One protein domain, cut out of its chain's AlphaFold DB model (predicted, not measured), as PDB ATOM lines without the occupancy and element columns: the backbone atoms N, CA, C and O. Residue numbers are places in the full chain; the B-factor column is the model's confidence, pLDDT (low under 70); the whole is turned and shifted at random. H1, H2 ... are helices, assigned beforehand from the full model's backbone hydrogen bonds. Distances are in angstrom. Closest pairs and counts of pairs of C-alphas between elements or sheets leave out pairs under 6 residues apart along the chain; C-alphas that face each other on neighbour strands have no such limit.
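AT A GLANCE: This is residues 2 to 80 of the 86 residues of the protein "Cytochrome C oxidase subunit IV" of Chloroflexi bacterium (UniProt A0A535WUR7). A helical hairpin, H1 and H2 side by side, lies in one flat layer with a long helix, H3, which opens away from H2 like the second arm of a V; residues 61 to 80 stick out. The 79 printed residues hold three named helices, H1, H2 and H3 in that order, and no named strand; the class is all helix. The whole is loose, with a radius of gyration of the C-alphas of 16.4 A, and spans 45 by 44 by 9 A.

HOW THE PARTS SIT: Start with H1, residues 2 to 17, and H2, residues 26 to 45: this helical hairpin runs opposite ways at a shallow tilt of 6 degrees. They touch, closest at the C-alphas of Leu 6 and Lys 37, 6.9 A apart. H3, residues 53 to 79, is apart from H1, and only just apart from H2, at 8.3 A. In H1, H2 and H3 every O i to N i+4 pair is within hydrogen-bond range.

IN THESE COORDINATES: Find C-alpha 2 at (105.378, 86.145, 153.599); from there H1 runs 22.5 A. H2 covers 27.0 A. H3 runs 38.7 A to C-alpha 79 at (132.266, 110.797, 174.656).

THE WHOLE: The printed part has no cut, and both links are short. Look for pLDDT under 70 at 34 residues, among them 16 to 26 and 42 to 56.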
ATOM      1  N   VAL A   2     104.238  85.887 152.688       54.81
ATOM      2  CA  VAL A   2     105.378  86.145 153.599       54.81
ATOM      3  C   VAL A   2     105.020  86.802 154.940       54.81
ATOM      4  O   VAL A   2     105.627  86.477 155.954       54.81
ATOM      5  N   GLY A   3     103.974  87.633 154.992       57.50
ATOM      6  CA  GLY A   3     103.458  88.163 156.263       57.50
ATOM      7  C   GLY A   3     102.974  87.079 157.237       57.50
ATOM      8  O   GLY A   3     103.062  87.264 158.444       57.50
ATOM      9  N   VAL A   4     102.540  85.919 156.727       64.12
ATOM     10  CA  VAL A   4     102.128  84.773 157.554       64.12
ATOM     11  C   VAL A   4     103.347  84.094 158.173       64.12
ATOM     12  O   VAL A   4     103.325  83.768 159.350       64.12
ATOM     13  N   ILE A   5     104.443  83.958 157.421       68.00
ATOM     14  CA  ILE A   5     105.710  83.409 157.930       68.00
ATOM     15  C   ILE A   5     106.262  84.308 159.041       68.00
ATOM     16  O   ILE A   5     106.658  83.822 160.096       68.00
ATOM     17  N   LEU A   6     106.206  85.627 158.847       65.62
ATOM     18  CA  LEU A   6     106.568  86.604 159.873       65.62
ATOM     19  C   LEU A   6     105.685  86.509 161.113       65.62
ATOM     20  O   LEU A   6     106.199  86.541 162.228       65.62
ATOM     21  N   ALA A   7     104.370  86.385 160.933       64.12
ATOM     22  CA  ALA A   7     103.442  86.222 162.042       64.12
ATOM     23  C   ALA A   7     103.730  84.933 162.826       64.12
ATOM     24  O   ALA A   7     103.779  84.983 164.049       64.12
ATOM     25  N   VAL A   8     104.017  83.818 162.143       76.50
ATOM     26  CA  VAL A   8     104.376  82.534 162.769       76.50
ATOM     27  C   VAL A   8     105.696  82.631 163.535       76.50
ATOM     28  O   VAL A   8     105.751  82.197 164.682       76.50
ATOM     29  N   ILE A   9     106.732  83.247 162.955       71.56
ATOM     30  CA  ILE A   9     108.020  83.466 163.636       71.56
ATOM     31  C   ILE A   9     107.824  84.345 164.875       71.56
ATOM     32  O   ILE A   9     108.287  84.002 165.957       71.56
ATOM     33  N   THR A  10     107.065  85.438 164.745       73.00
ATOM     34  CA  THR A  10     106.794  86.344 165.872       73.00
ATOM     35  C   THR A  10     106.011  85.641 166.983       73.00
ATOM     36  O   THR A  10     106.280  85.858 168.160       73.00
ATOM     37  N   LEU A  11     105.035  84.809 166.619       73.69
ATOM     38  CA  LEU A  11     104.178  84.102 167.567       73.69
ATOM     39  C   LEU A  11     104.957  83.008 168.302       73.69
ATOM     40  O   LEU A  11     104.830  82.900 169.517       73.69
ATOM     41  N   ALA A  12     105.814  82.266 167.595       73.88
ATOM     42  CA  ALA A  12     106.740  81.319 168.209       73.88
ATOM     43  C   ALA A  12     107.678  82.024 169.198       73.88
ATOM     44  O   ALA A  12     107.885  81.552 170.310       73.88
ATOM     45  N   GLU A  13     108.197  83.190 168.834       66.19
ATOM     46  CA  GLU A  13     109.149  83.909 169.669       66.19
ATOM     47  C   GLU A  13     108.536  84.486 170.942       66.19
ATOM     48  O   GLU A  13     109.096  84.293 172.017       66.19
ATOM     49  N   VAL A  14     107.352  85.100 170.856       70.62
ATOM     50  CA  VAL A  14     106.591  85.567 172.032       70.62
ATOM     51  C   VAL A  14     106.247  84.401 172.970       70.62
ATOM     52  O   VAL A  14     106.278  84.554 174.193       70.62
ATOM     53  N   PHE A  15     105.986  83.218 172.410       70.94
ATOM     54  CA  PHE A  15     105.720  82.001 173.178       70.94
ATOM     55  C   PHE A  15     106.941  81.534 173.989       70.94
ATOM     56  O   PHE A  15     106.796  81.091 175.128       70.94
ATOM     57  N   PHE A  16     108.156  81.678 173.447       66.50
ATOM     58  CA  PHE A  16     109.399  81.418 174.187       66.50
ATOM     59  C   PHE A  16     109.773  82.560 175.148       66.50
ATOM     60  O   PHE A  16     110.373  82.307 176.191       66.50
ATOM     61  N   TYR A  17     109.379  83.798 174.838       60.03
ATOM     62  CA  TYR A  17     109.669  85.009 175.620       60.03
ATOM     63  C   TYR A  17     108.990  85.060 176.996       60.03
ATOM     64  O   TYR A  17     109.424  85.798 177.876       60.03
ATOM     65  N   THR A  18     107.911  84.295 177.181       61.34
ATOM     66  CA  THR A  18     107.127  84.266 178.429       61.34
ATOM     67  C   THR A  18     107.826  83.457 179.533       61.34
ATOM     68  O   THR A  18     107.460  83.552 180.704       61.34
ATOM     69  N   GLN A  19     108.890  82.718 179.198       65.50
ATOM     70  CA  GLN A  19     109.660  81.953 180.170       65.50
ATOM     71  C   GLN A  19     110.662  82.888 180.863       65.50
ATOM     72  O   GLN A  19     111.557  83.452 180.245       65.50
ATOM     73  N   GLU A  20     110.508  83.048 182.174       58.50
ATOM     74  CA  GLU A  20     111.112  84.102 183.010       58.50
ATOM     75  C   GLU A  20     112.663  84.139 183.021       58.50
ATOM     76  O   GLU A  20     113.279  85.139 183.391       58.50
ATOM     77  N   SER A  21     113.319  83.083 182.530       60.50
ATOM     78  CA  SER A  21     114.779  82.913 182.530       60.50
ATOM     79  C   SER A  21     115.555  83.751 181.496       60.50
ATOM     80  O   SER A  21     116.784  83.771 181.543       60.50
ATOM     81  N   VAL A  22     114.897  84.451 180.561       58.22
ATOM     82  CA  VAL A  22     115.565  85.115 179.412       58.22
ATOM     83  C   VAL A  22     115.711  86.640 179.517       58.22
ATOM     84  O   VAL A  22     116.090  87.291 178.544       58.22
ATOM     85  N   ARG A  23     115.532  87.246 180.701       61.03
ATOM     86  CA  ARG A  23     115.648  88.715 180.881       61.03
ATOM     87  C   ARG A  23     116.994  89.315 180.432       61.03
ATOM     88  O   ARG A  23     117.036  90.476 180.041       61.03
ATOM     89  N   ALA A  24     118.080  88.538 180.448       67.06
ATOM     90  CA  ALA A  24     119.391  88.956 179.931       67.06
ATOM     91  C   ALA A  24     119.504  88.869 178.393       67.06
ATOM     92  O   ALA A  24     120.267  89.610 177.779       67.06
ATOM     93  N   ILE A  25     118.730  87.982 177.767       66.31
ATOM     94  CA  ILE A  25     118.712  87.727 176.315       66.31
ATOM     95  C   ILE A  25     117.640  88.577 175.610       66.31
ATOM     96  O   ILE A  25     117.645  88.715 174.393       66.31
ATOM     97  N   LEU A  26     116.778  89.235 176.380       67.25
ATOM     98  CA  LEU A  26     115.702  90.109 175.926       67.25
ATOM     99  C   LEU A  26     116.142  91.140 174.868       67.25
ATOM    100  O   LEU A  26     115.536  91.260 173.807       67.25
ATOM    101  N   VAL A  27     117.229  91.863 175.150       74.25
ATOM    102  CA  VAL A  27     117.766  92.915 174.272       74.25
ATOM    103  C   VAL A  27     118.308  92.352 172.953       74.25
ATOM    104  O   VAL A  27     117.856  92.812 171.902       74.25
ATOM    105  N   PRO A  28     119.237  91.370 172.944       73.81
ATOM    106  CA  PRO A  28     119.727  90.808 171.687       73.81
ATOM    107  C   PRO A  28     118.620  90.107 170.889       73.81
ATOM    108  O   PRO A  28     118.612  90.200 169.665       73.81
ATOM    109  N   LEU A  29     117.653  89.477 171.559       71.56
ATOM    110  CA  LEU A  29     116.522  88.806 170.919       71.56
ATOM    111  C   LEU A  29     115.611  89.794 170.174       71.56
ATOM    112  O   LEU A  29     115.357  89.622 168.984       71.56
ATOM    113  N   LEU A  30     115.213  90.897 170.821       74.88
ATOM    114  CA  LEU A  30     114.443  91.969 170.171       74.88
ATOM    115  C   LEU A  30     115.181  92.580 168.972       74.88
ATOM    116  O   LEU A  30     114.558  92.918 167.963       74.88
ATOM    117  N   LEU A  31     116.506  92.708 169.071       78.94
ATOM    118  CA  LEU A  31     117.354  93.187 167.979       78.94
ATOM    119  C   LEU A  31     117.319  92.235 166.776       78.94
ATOM    120  O   LEU A  31     117.109  92.685 165.648       78.94
ATOM    121  N   VAL A  32     117.465  90.929 167.017       78.56
ATOM    122  CA  VAL A  32     117.391  89.889 165.978       78.56
ATOM    123  C   VAL A  32     115.999  89.847 165.346       78.56
ATOM    124  O   VAL A  32     115.887  89.792 164.118       78.56
ATOM    125  N   LEU A  33     114.939  89.954 166.148       72.38
ATOM    126  CA  LEU A  33     113.556  90.048 165.675       72.38
ATOM    127  C   LEU A  33     113.325  91.218 164.736       72.38
ATOM    128  O   LEU A  33     112.727  91.066 163.667       72.38
ATOM    129  N   SER A  34     113.779  92.393 165.166       77.19
ATOM    130  CA  SER A  34     113.638  93.634 164.418       77.19
ATOM    131  C   SER A  34     114.395  93.544 163.094       77.19
ATOM    132  O   SER A  34     113.816  93.803 162.037       77.19
ATOM    133  N   ALA A  35     115.644  93.066 163.124       81.06
ATOM    134  CA  ALA A  35     116.455  92.861 161.928       81.06
ATOM    135  C   ALA A  35     115.811  91.852 160.964       81.06
ATOM    136  O   ALA A  35     115.682  92.129 159.773       81.06
ATOM    137  N   THR A  36     115.336  90.714 161.470       78.88
ATOM    138  CA  THR A  36     114.702  89.664 160.655       78.88
ATOM    139  C   THR A  36     113.429  90.173 159.981       78.88
ATOM    140  O   THR A  36     113.240  89.987 158.776       78.88
ATOM    141  N   LYS A  37     112.574  90.878 160.733       72.69
ATOM    142  CA  LYS A  37     111.375  91.534 160.193       72.69
ATOM    143  C   LYS A  37     111.719  92.551 159.123       72.69
ATOM    144  O   LYS A  37     111.097  92.550 158.065       72.69
ATOM    145  N   PHE A  38     112.716  93.383 159.383       78.06
ATOM    146  CA  PHE A  38     113.160  94.403 158.451       78.06
ATOM    147  C   PHE A  38     113.671  93.791 157.140       78.06
ATOM    148  O   PHE A  38     113.185  94.160 156.074       78.06
ATOM    149  N   VAL A  39     114.554  92.788 157.196       75.25
ATOM    150  CA  VAL A  39     115.072  92.082 156.004       75.25
ATOM    151  C   VAL A  39     113.942  91.444 155.195       75.25
ATOM    152  O   VAL A  39     113.932  91.540 153.969       75.25
ATOM    153  N   LEU A  40     112.960  90.833 155.861       69.31
ATOM    154  CA  LEU A  40     111.800  90.249 155.191       69.31
ATOM    155  C   LEU A  40     110.893  91.310 154.553       69.31
ATOM    156  O   LEU A  40     110.440  91.111 153.428       69.31
ATOM    157  N   VAL A  41     110.646  92.444 155.215       72.81
ATOM    158  CA  VAL A  41     109.861  93.551 154.640       72.81
ATOM    159  C   VAL A  41     110.569  94.141 153.416       72.81
ATOM    160  O   VAL A  41     109.942  94.348 152.381       72.81
ATOM    161  N   VAL A  42     111.880  94.338 153.480       68.12
ATOM    162  CA  VAL A  42     112.667  94.899 152.372       68.12
ATOM    163  C   VAL A  42     112.784  93.913 151.213       68.12
ATOM    164  O   VAL A  42     112.575  94.277 150.059       68.12
ATOM    165  N   GLY A  43     113.076  92.647 151.506       65.94
ATOM    166  CA  GLY A  43     113.269  91.624 150.481       65.94
ATOM    167  C   GLY A  43     111.978  91.202 149.780       65.94
ATOM    168  O   GLY A  43     112.002  90.926 148.581       65.94
ATOM    169  N   PHE A  44     110.854  91.149 150.504       62.62
ATOM    170  CA  PHE A  44     109.582  90.665 149.959       62.62
ATOM    171  C   PHE A  44     108.534  91.752 149.725       62.62
ATOM    172  O   PHE A  44     107.827  91.673 148.727       62.62
ATOM    173  N   TYR A  45     108.394  92.740 150.613       56.84
ATOM    174  CA  TYR A  45     107.322  93.741 150.514       56.84
ATOM    175  C   TYR A  45     107.650  94.856 149.517       56.84
ATOM    176  O   TYR A  45     106.747  95.363 148.862       56.84
ATOM    177  N   MET A  46     108.932  95.197 149.347       63.22
ATOM    178  CA  MET A  46     109.362  96.109 148.281       63.22
ATOM    179  C   MET A  46     109.570  95.419 146.920       63.22
ATOM    180  O   MET A  46     110.040  96.068 145.998       63.22
ATOM    181  N   HIS A  47     109.263  94.121 146.770       61.31
ATOM    182  CA  HIS A  47     109.514  93.337 145.545       61.31
ATOM    183  C   HIS A  47     110.946  93.430 144.967       61.31
ATOM    184  O   HIS A  47     111.182  92.944 143.868       61.31
ATOM    185  N   LEU A  48     111.936  93.923 145.722       60.59
ATOM    186  CA  LEU A  48     113.330  94.142 145.295       60.59
ATOM    187  C   LEU A  48     113.991  92.939 144.602       60.59
ATOM    188  O   LEU A  48     114.869  93.111 143.766       60.59
ATOM    189  N   ARG A  49     113.589  91.710 144.953       51.66
ATOM    190  CA  ARG A  49     114.091  90.479 144.318       51.66
ATOM    191  C   ARG A  49     113.634  90.315 142.858       51.66
ATOM    192  O   ARG A  49     114.266  89.571 142.117       51.66
ATOM    193  N   PHE A  50     112.535  90.963 142.479       51.56
ATOM    194  CA  PHE A  50     111.930  90.952 141.145       51.56
ATOM    195  C   PHE A  50     112.146  92.267 140.377       51.56
ATOM    196  O   PHE A  50     111.821  92.326 139.194       51.56
ATOM    197  N   ASP A  51     112.707  93.288 141.028       52.91
ATOM    198  CA  ASP A  51     112.948  94.619 140.472       52.91
ATOM    199  C   ASP A  51     114.440  94.876 140.181       52.91
ATOM    200  O   ASP A  51     115.330  94.152 140.635       52.91
ATOM    201  N   HIS A  52     114.733  95.915 139.391       59.69
ATOM    202  CA  HIS A  52     116.098  96.249 138.962       59.69
ATOM    203  C   HIS A  52     117.028  96.487 140.179       59.69
ATOM    204  O   HIS A  52     116.636  97.197 141.112       59.69
ATOM    205  N   PRO A  53     118.293  96.006 140.171       65.81
ATOM    206  CA  PRO A  53     119.228  96.072 141.311       65.81
ATOM    207  C   PRO A  53     119.515  97.485 141.856       65.81
ATOM    208  O   PRO A  53     120.086  97.632 142.935       65.81
ATOM    209  N   LEU A  54     119.090  98.528 141.137       66.56
ATOM    210  CA  LEU A  54     119.142  99.923 141.570       66.56
ATOM    211  C   LEU A  54     118.307 100.177 142.834       66.56
ATOM    212  O   LEU A  54     118.773 100.888 143.721       66.56
ATOM    213  N   PHE A  55     117.121  99.576 142.965       65.88
ATOM    214  CA  PHE A  55     116.280  99.777 144.152       65.88
ATOM    215  C   PHE A  55     116.877  99.112 145.399       65.88
ATOM    216  O   PHE A  55     116.874  99.703 146.479       65.88
ATOM    217  N   THR A  56     117.502  97.944 145.231       69.81
ATOM    218  CA  THR A  56     118.301  97.284 146.276       69.81
ATOM    219  C   THR A  56     119.505  98.119 146.689       69.81
ATOM    220  O   THR A  56     119.784  98.245 147.883       69.81
ATOM    221  N   GLY A  57     120.183  98.743 145.721       70.56
ATOM    222  CA  GLY A  57     121.319  99.628 145.970       70.56
ATOM    223  C   GLY A  57     120.948 100.882 146.764       70.56
ATOM    224  O   GLY A  57     121.591 101.175 147.768       70.56
ATOM    225  N   VAL A  58     119.890 101.598 146.367       78.81
ATOM    226  CA  VAL A  58     119.444 102.825 147.056       78.81
ATOM    227  C   VAL A  58     118.969 102.526 148.478       78.81
ATOM    228  O   VAL A  58     119.305 103.257 149.410       78.81
ATOM    229  N   PHE A  59     118.242 101.425 148.670       74.62
ATOM    230  CA  PHE A  59     117.782 101.025 149.996       74.62
ATOM    231  C   PHE A  59     118.947 100.612 150.910       74.62
ATOM    232  O   PHE A  59     119.037 101.068 152.053       74.62
ATOM    233  N   GLY A  60     119.875  99.794 150.401       79.88
ATOM    234  CA  GLY A  60     121.082  99.401 151.132       79.88
ATOM    235  C   GLY A  60     121.977 100.596 151.474       79.88
ATOM    236  O   GLY A  60     122.498 100.675 152.586       79.88
ATOM    237  N   PHE A  61     122.093 101.562 150.560       83.38
ATOM    238  CA  PHE A  61     122.805 102.816 150.803       83.38
ATOM    239  C   PHE A  61     122.151 103.627 151.930       83.38
ATOM    240  O   PHE A  61     122.839 104.034 152.864       83.38
ATOM    241  N   GLY A  62     120.823 103.789 151.908       84.06
ATOM    242  CA  GLY A  62     120.082 104.444 152.991       84.06
ATOM    243  C   GLY A  62     120.267 103.753 154.347       84.06
ATOM    244  O   GLY A  62     120.469 104.427 155.358       84.06
ATOM    245  N   LEU A  63     120.283 102.416 154.370       85.06
ATOM    246  CA  LEU A  63     120.544 101.633 155.580       85.06
ATOM    247  C   LEU A  63     121.971 101.838 156.111       85.06
ATOM    248  O   LEU A  63     122.150 102.020 157.316       85.06
ATOM    249  N   MET A  64     122.980 101.850 155.230       87.94
ATOM    250  CA  MET A  64     124.366 102.146 155.615       87.94
ATOM    251  C   MET A  64     124.499 103.550 156.202       87.94
ATOM    252  O   MET A  64     125.127 103.718 157.247       87.94
ATOM    253  N   VAL A  65     123.889 104.548 155.558       91.88
ATOM    254  CA  VAL A  65     123.911 105.933 156.040       91.88
ATOM    255  C   VAL A  65     123.245 106.021 157.415       91.88
ATOM    256  O   VAL A  65     123.856 106.547 158.344       91.88
ATOM    257  N   ALA A  66     122.059 105.435 157.593       87.25
ATOM    258  CA  ALA A  66     121.373 105.404 158.885       87.25
ATOM    259  C   ALA A  66     122.226 104.737 159.979       87.25
ATOM    260  O   ALA A  66     122.385 105.303 161.062       87.25
ATOM    261  N   GLY A  67     122.830 103.580 159.685       89.81
ATOM    262  CA  GLY A  67     123.741 102.894 160.605       89.81
ATOM    263  C   GLY A  67     124.940 103.761 160.987       89.81
ATOM    264  O   GLY A  67     125.239 103.911 162.169       89.81
ATOM    265  N   SER A  68     125.570 104.412 160.004       92.44
ATOM    266  CA  SER A  68     126.712 105.300 160.241       92.44
ATOM    267  C   SER A  68     126.360 106.488 161.142       92.44
ATOM    268  O   SER A  68     127.128 106.815 162.046       92.44
ATOM    269  N   ILE A  69     125.174 107.084 160.964       93.56
ATOM    270  CA  ILE A  69     124.689 108.197 161.787       93.56
ATOM    271  C   ILE A  69     124.427 107.718 163.217       93.56
ATOM    272  O   ILE A  69     124.866 108.369 164.160       93.56
ATOM    273  N   ILE A  70     123.763 106.572 163.399       91.06
ATOM    274  CA  ILE A  70     123.491 106.015 164.732       91.06
ATOM    275  C   ILE A  70     124.801 105.723 165.470       91.06
ATOM    276  O   ILE A  70     124.942 106.104 166.635       91.06
ATOM    277  N   THR A  71     125.780 105.096 164.809       90.69
ATOM    278  CA  THR A  71     127.093 104.827 165.410       90.69
ATOM    279  C   THR A  71     127.831 106.124 165.740       90.69
ATOM    280  O   THR A  71     128.361 106.249 166.843       90.69
ATOM    281  N   ALA A  72     127.816 107.111 164.840       91.44
ATOM    282  CA  ALA A  72     128.444 108.411 165.064       91.44
ATOM    283  C   ALA A  72     127.815 109.163 166.248       91.44
ATOM    284  O   ALA A  72     128.538 109.680 167.096       91.44
ATOM    285  N   LEU A  73     126.483 109.179 166.350       91.31
ATOM    286  CA  LEU A  73     125.768 109.803 167.466       91.31
ATOM    287  C   LEU A  73     126.016 109.063 168.783       91.31
ATOM    288  O   LEU A  73     126.275 109.704 169.797       91.31
ATOM    289  N   THR A  74     125.986 107.729 168.774       89.38
ATOM    290  CA  THR A  74     126.274 106.917 169.969       89.38
ATOM    291  C   THR A  74     127.695 107.174 170.466       89.38
ATOM    292  O   THR A  74     127.909 107.337 171.665       89.38
ATOM    293  N   PHE A  75     128.664 107.279 169.552       90.88
ATOM    294  CA  PHE A  75     130.036 107.640 169.893       90.88
ATOM    295  C   PHE A  75     130.124 109.073 170.437       90.88
ATOM    296  O   PHE A  75     130.731 109.290 171.479       90.88
ATOM    297  N   LEU A  76     129.468 110.039 169.790       88.81
ATOM    298  CA  LEU A  76     129.471 111.439 170.214       88.81
ATOM    299  C   LEU A  76     128.879 111.617 171.622       88.81
ATOM    300  O   LEU A  76     129.534 112.185 172.490       88.81
ATOM    301  N   PHE A  77     127.677 111.099 171.882       85.94
ATOM    302  CA  PHE A  77     127.048 111.185 173.206       85.94
ATOM    303  C   PHE A  77     127.740 110.305 174.255       85.94
ATOM    304  O   PHE A  77     127.712 110.638 175.434       85.94
ATOM    305  N   GLY A  78     128.397 109.215 173.845       82.69
ATOM    306  CA  GLY A  78     129.231 108.414 174.741       82.69
ATOM    307  C   GLY A  78     130.498 109.144 175.198       82.69
ATOM    308  O   GLY A  78     130.939 108.953 176.328       82.69
ATOM    309  N   GLN A  79     131.072 109.998 174.346       77.56
ATOM    310  CA  GLN A  79     132.266 110.797 174.656       77.56
ATOM    311  C   GLN A  79     131.949 112.107 175.393       77.56
ATOM    312  O   GLN A  79     132.835 112.662 176.039       77.56
ATOM    313  N   TYR A  80     130.706 112.596 175.330       73.25
ATOM    314  CA  TYR A  80     130.242 113.766 176.082       73.25
ATOM    315  C   TYR A  80     129.307 113.348 177.232       73.25
ATOM    316  O   TYR A  80     128.084 113.368 177.063       73.25
TER     317      TYR A  80